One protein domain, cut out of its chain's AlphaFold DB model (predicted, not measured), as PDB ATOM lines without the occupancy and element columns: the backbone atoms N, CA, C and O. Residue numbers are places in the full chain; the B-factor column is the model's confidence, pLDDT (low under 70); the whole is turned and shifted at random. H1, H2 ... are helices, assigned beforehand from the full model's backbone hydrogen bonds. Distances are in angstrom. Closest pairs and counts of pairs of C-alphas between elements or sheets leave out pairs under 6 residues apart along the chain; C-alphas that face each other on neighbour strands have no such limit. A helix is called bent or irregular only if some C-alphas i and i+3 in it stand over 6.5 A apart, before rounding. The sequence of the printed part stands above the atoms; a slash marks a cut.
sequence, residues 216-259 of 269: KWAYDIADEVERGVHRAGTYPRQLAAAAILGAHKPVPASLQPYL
ATOM      1  N   LYS A 216     307.981 255.639 250.427       80.50
ATOM      2  CA  LYS A 216     309.264 255.298 249.798       80.50
ATOM      3  C   LYS A 216     309.098 254.198 248.748       80.50
ATOM      4  O   LYS A 216     309.549 254.375 247.628       80.50
ATOM      5  N   TRP A 217     308.363 253.134 249.068       80.62
ATOM      6  CA  TRP A 217     308.072 252.051 248.123       80.62
ATOM      7  C   TRP A 217     307.336 252.541 246.860       80.62
ATOM      8  O   TRP A 217     307.574 252.026 245.773       80.62
ATOM      9  N   ALA A 218     306.467 253.551 246.980       81.25
ATOM     10  CA  ALA A 218     305.722 254.111 245.854       81.25
ATOM     11  C   ALA A 218     306.610 255.006 244.969       81.25
ATOM     12  O   ALA A 218     306.483 254.976 243.745       81.25
ATOM     13  N   TYR A 219     307.542 255.755 245.570       84.62
ATOM     14  CA  TYR A 219     308.560 256.511 244.831       84.62
ATOM     15  C   TYR A 219     309.623 255.600 244.205       84.62
ATOM     16  O   TYR A 219     310.017 255.846 243.072       84.62
ATOM     17  N   ASP A 220     310.021 254.519 244.879       84.06
ATOM     18  CA  ASP A 220     310.941 253.518 244.328       84.06
ATOM     19  C   ASP A 220     310.328 252.872 243.068       84.06
ATOM     20  O   ASP A 220     310.999 252.749 242.045       84.06
ATOM     21  N   ILE A 221     309.021 252.568 243.079       82.06
ATOM     22  CA  ILE A 221     308.295 252.110 241.882       82.06
ATOM     23  C   ILE A 221     308.281 253.187 240.785       82.06
ATOM     24  O   ILE A 221     308.460 252.858 239.613       82.06
ATOM     25  N   ALA A 222     308.086 254.464 241.125       84.81
ATOM     26  CA  ALA A 222     308.115 255.553 240.144       84.81
ATOM     27  C   ALA A 222     309.481 255.673 239.445       84.81
ATOM     28  O   ALA A 222     309.529 255.805 238.219       84.81
ATOM     29  N   ASP A 223     310.562 255.566 240.220       85.25
ATOM     30  CA  ASP A 223     311.956 255.565 239.764       85.25
ATOM     31  C   ASP A 223     312.256 254.345 238.878       85.25
ATOM     32  O   ASP A 223     312.905 254.452 237.836       85.25
ATOM     33  N   GLU A 224     311.783 253.159 239.266       83.94
ATOM     34  CA  GLU A 224     311.959 251.933 238.483       83.94
ATOM     35  C   GLU A 224     311.191 251.968 237.154       83.94
ATOM     36  O   GLU A 224     311.663 251.416 236.154       83.94
ATOM     37  N   VAL A 225     310.007 252.591 237.133       84.88
ATOM     38  CA  VAL A 225     309.210 252.784 235.913       84.88
ATOM     39  C   VAL A 225     309.888 253.794 234.991       84.88
ATOM     40  O   VAL A 225     309.987 253.529 233.795       84.88
ATOM     41  N   GLU A 226     310.415 254.894 235.530       85.75
ATOM     42  CA  GLU A 226     311.176 255.884 234.759       85.75
ATOM     43  C   GLU A 226     312.451 255.282 234.153       85.75
ATOM     44  O   GLU A 226     312.756 255.505 232.983       85.75
ATOM     45  N   ARG A 227     313.158 254.433 234.909       80.75
ATOM     46  CA  ARG A 227     314.344 253.702 234.430       80.75
ATOM     47  C   ARG A 227     314.011 252.521 233.507       80.75
ATOM     48  O   ARG A 227     314.929 251.865 233.019       80.75
ATOM     49  N   GLY A 228     312.730 252.206 233.293       79.62
ATOM     50  CA  GLY A 228     312.285 251.082 232.462       79.62
ATOM     51  C   GLY A 228     312.626 249.693 233.023       79.62
ATOM     52  O   GLY A 228     312.537 248.700 232.301       79.62
ATOM     53  N   VAL A 229     313.018 249.598 234.297       79.12
ATOM     54  CA  VAL A 229     313.432 248.341 234.954       79.12
ATOM     55  C   VAL A 229     312.306 247.677 235.740       79.12
ATOM     56  O   VAL A 229     312.445 246.524 236.147       79.12
ATOM     57  N   HIS A 230     311.176 248.363 235.931       75.81
ATOM     58  CA  HIS A 230     310.034 247.812 236.653       75.81
ATOM     59  C   HIS A 230     309.339 246.690 235.862       75.81
ATOM     60  O   HIS A 230     308.572 246.947 234.929       75.81
ATOM     61  N   ARG A 231     309.577 245.435 236.264       66.12
ATOM     62  CA  ARG A 231     309.087 244.225 235.569       66.12
ATOM     63  C   ARG A 231     307.677 243.782 235.964       66.12
ATOM     64  O   ARG A 231     307.143 242.869 235.338       66.12
ATOM     65  N   ALA A 232     307.078 244.374 236.998       68.62
ATOM     66  CA  ALA A 232     305.741 243.983 237.434       68.62
ATOM     67  C   ALA A 232     304.643 244.546 236.505       68.62
ATOM     68  O   ALA A 232     304.871 245.454 235.696       68.62
ATOM     69  N   GLY A 233     303.445 243.956 236.586       71.88
ATOM     70  CA  GLY A 233     302.284 244.330 235.772       71.88
ATOM     71  C   GLY A 233     301.758 245.747 236.048       71.88
ATOM     72  O   GLY A 233     302.345 246.531 236.787       71.88
ATOM     73  N   THR A 234     300.628 246.111 235.444       76.25
ATOM     74  CA  THR A 234     300.046 247.466 235.544       76.25
ATOM     75  C   THR A 234     299.517 247.800 236.945       76.25
ATOM     76  O   THR A 234     299.533 248.958 237.350       76.25
ATOM     77  N   TYR A 235     299.103 246.786 237.706       74.00
ATOM     78  CA  TYR A 235     298.462 246.944 239.014       74.00
ATOM     79  C   TYR A 235     299.364 247.599 240.090       74.00
ATOM     80  O   TYR A 235     298.935 248.584 240.688       74.00
ATOM     81  N   PRO A 236     300.632 247.183 240.297       76.94
ATOM     82  CA  PRO A 236     301.552 247.875 241.211       76.94
ATOM     83  C   PRO A 236     301.781 249.358 240.889       76.94
ATOM     84  O   PRO A 236     301.887 250.173 241.803       76.94
ATOM     85  N   ARG A 237     301.804 249.724 239.599       82.12
ATOM     86  CA  ARG A 237     301.962 251.121 239.154       82.12
ATOM     87  C   ARG A 237     300.743 251.969 239.534       82.12
ATOM     88  O   ARG A 237     300.901 253.094 239.998       82.12
ATOM     89  N   GLN A 238     299.539 251.405 239.398       79.12
ATOM     90  CA  GLN A 238     298.286 252.051 239.813       79.12
ATOM     91  C   GLN A 238     298.211 252.224 241.333       79.12
ATOM     92  O   GLN A 238     297.833 253.289 241.812       79.12
ATOM     93  N   LEU A 239     298.616 251.200 242.093       75.50
ATOM     94  CA  LEU A 239     298.608 251.244 243.555       75.50
ATOM     95  C   LEU A 239     299.592 252.292 244.097       75.50
ATOM     96  O   LEU A 239     299.248 253.040 245.009       75.50
ATOM     97  N   ALA A 240     300.787 252.392 243.504       80.62
ATOM     98  CA  ALA A 240     301.762 253.429 243.840       80.62
ATOM     99  C   ALA A 240     301.231 254.839 243.520       80.62
ATOM    100  O   ALA A 240     301.315 255.735 244.359       80.62
ATOM    101  N   ALA A 241     300.625 255.028 242.341       80.81
ATOM    102  CA  ALA A 241     300.030 256.305 241.947       80.81
ATOM    103  C   ALA A 241     298.886 256.726 242.892       80.81
ATOM    104  O   ALA A 241     298.851 257.869 243.350       80.81
ATOM    105  N   ALA A 242     297.991 255.794 243.237       76.38
ATOM    106  CA  ALA A 242     296.877 256.030 244.154       76.38
ATOM    107  C   ALA A 242     297.346 256.321 245.589       76.38
ATOM    108  O   ALA A 242     296.781 257.192 246.245       76.38
ATOM    109  N   ALA A 243     298.401 255.653 246.065       77.62
ATOM    110  CA  ALA A 243     298.973 255.903 247.387       77.62
ATOM    111  C   ALA A 243     299.590 257.309 247.501       77.62
ATOM    112  O   ALA A 243     299.391 257.994 248.504       77.62
ATOM    113  N   ILE A 244     300.300 257.771 246.462       80.75
ATOM    114  CA  ILE A 244     300.884 259.123 246.427       80.75
ATOM    115  C   ILE A 244     299.777 260.187 246.325       80.75
ATOM    116  O   ILE A 244     299.840 261.202 247.026       80.75
ATOM    117  N   LEU A 245     298.741 259.933 245.514       77.38
ATOM    118  CA  LEU A 245     297.580 260.817 245.378       77.38
ATOM    119  C   LEU A 245     296.776 260.918 246.683       77.38
ATOM    120  O   LEU A 245     296.469 262.024 247.123       77.38
ATOM    121  N   GLY A 246     296.480 259.785 247.326       72.75
ATOM    122  CA  GLY A 246     295.755 259.721 248.601       72.75
ATOM    123  C   GLY A 246     296.508 260.377 249.762       72.75
ATOM    124  O   GLY A 246     295.894 260.818 250.727       72.75
ATOM    125  N   ALA A 247     297.831 260.515 249.645       75.50
ATOM    126  CA  ALA A 247     298.663 261.275 250.575       75.50
ATOM    127  C   ALA A 247     298.789 262.775 250.216       75.50
ATOM    128  O   ALA A 247     299.604 263.482 250.817       75.50
ATOM    129  N   HIS A 248     298.026 263.262 249.226       75.62
ATOM    130  CA  HIS A 248     298.058 264.635 248.702       75.62
ATOM    131  C   HIS A 248     299.465 265.113 248.295       75.62
ATOM    132  O   HIS A 248     299.826 266.280 248.471       75.62
ATOM    133  N   LYS A 249     300.293 264.205 247.766       78.44
ATOM    134  CA  LYS A 249     301.629 264.517 247.241       78.44
ATOM    135  C   LYS A 249     301.604 264.562 245.707       78.44
ATOM    136  O   LYS A 249     300.773 263.897 245.090       78.44
ATOM    137  N   PRO A 250     302.502 265.335 245.069       81.25
ATOM    138  CA  PRO A 250     302.576 265.376 243.614       81.25
ATOM    139  C   PRO A 250     303.004 264.009 243.068       81.25
ATOM    140  O   PRO A 250     304.058 263.487 243.430       81.25
ATOM    141  N   VAL A 251     302.179 263.435 242.192       81.38
ATOM    142  CA  VAL A 251     302.443 262.135 241.567       81.38
ATOM    143  C   VAL A 251     303.516 262.295 240.477       81.38
ATOM    144  O   VAL A 251     303.341 263.134 239.583       81.38
ATOM    145  N   PRO A 252     304.611 261.510 240.515       85.38
ATOM    146  CA  PRO A 252     305.661 261.546 239.497       85.38
ATOM    147  C   PRO A 252     305.128 261.305 238.081       85.38
ATOM    148  O   PRO A 252     304.214 260.501 237.884       85.38
ATOM    149  N   ALA A 253     305.729 261.958 237.081       84.94
ATOM    150  CA  ALA A 253     305.293 261.887 235.682       84.94
ATOM    151  C   ALA A 253     305.253 260.450 235.130       84.94
ATOM    152  O   ALA A 253     304.352 260.108 234.367       84.94
ATOM    153  N   SER A 254     306.170 259.587 235.580       85.38
ATOM    154  CA  SER A 254     306.224 258.165 235.218       85.38
ATOM    155  C   SER A 254     304.989 257.365 235.660       85.38
ATOM    156  O   SER A 254     304.675 256.338 235.058       85.38
ATOM    157  N   LEU A 255     304.261 257.839 236.679       83.44
ATOM    158  CA  LEU A 255     303.078 257.181 237.236       83.44
ATOM    159  C   LEU A 255     301.747 257.856 236.862       83.44
ATOM    160  O   LEU A 255     300.695 257.241 237.033       83.44
ATOM    161  N   GLN A 256     301.773 259.068 236.298       82.88
ATOM    162  CA  GLN A 256     300.569 259.800 235.868       82.88
ATOM    163  C   GLN A 256     299.658 259.019 234.897       82.88
ATOM    164  O   GLN A 256     298.441 259.069 235.083       82.88
ATOM    165  N   PRO A 257     300.174 258.241 233.920       83.44
ATOM    166  CA  PRO A 257     299.327 257.440 233.027       83.44
ATOM    167  C   PRO A 257     298.543 256.323 233.732       83.44
ATOM    168  O   PRO A 257     297.607 255.772 233.157       83.44
ATOM    169  N   TYR A 258     298.941 255.967 234.957       79.38
ATOM    170  CA  TYR A 258     298.362 254.882 235.747       79.38
ATOM    171  C   TYR A 258     297.467 255.389 236.879       79.38
ATOM    172  O   TYR A 258     297.058 254.604 237.734       79.38
ATOM    173  N   LEU A 259     297.139 256.682 236.892       75.19
ATOM    174  CA  LEU A 259     296.103 257.187 237.780       75.19
ATOM    175  C   LEU A 259     294.755 256.549 237.412       75.19
ATOM    176  O   LEU A 259     294.442 256.419 236.222       75.19
TER     177      LEU A 259
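Overview. This is residues 216 to 259 of the 269 residues of an uncharacterized protein of Chromobacterium violaceum (UniProt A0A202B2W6). Two helices, H1 and H2, pack on each other at a steep angle, with Ala 218 near the start of H1 set on Ala 240 in the middle of H2. The stretch after H2, residues 247 to 259, is 13 residues long with no named element and folds back from the end of H2 over the pair of helices. The printed part has 44 residues with two named helices, H1 then H2 along the chain, and no named strand; its class is all helix. It is compact, with a radius of gyration of the C-alphas of 9.1 A, and only just elongated, spanning 26 by 17 by 16 A.

Arrangement. H1, residues 216 to 226, and H2, residues 234 to 246, touch, with 11 pairs of C-alphas within 8 A. Their closest C-alphas are those of Ala 218 and Ala 240, 4.5 A apart. The helices run opposite ways at a steep tilt of 52 degrees, and their centres are 10.1 A apart. In H1 and H2 every O i to N i+4 pair is within hydrogen-bond range.

Along the chain. H1 begins at Lys 216, whose C-alpha is at (309.264, 255.298, 249.798), and ends at Glu 226, 15.2 A from first to last C-alpha. A short link of 7 residues leads to H2. H2, the longest helix with 13 residues, begins with C-alpha 234 at (300.046, 247.466, 235.544) and ends with C-alpha 246 at (295.755, 259.721, 248.601), 18.4 A away. Neither helix is bent or irregular.

Size, cuts and confidence. The two C-alphas farthest apart are those of Arg 231 and His 248, at 26.7 A. The C-alphas of Lys 216 and Leu 259, the first and last printed residues, are 17.9 A apart. Those of residues 247 to 259 lie 4 to 14 A from the mean of the C-alphas. The printed part has no cut and no long link between its helices. The mean pLDDT of the printed part is 79.6, and residues 231 to 232 are under 70.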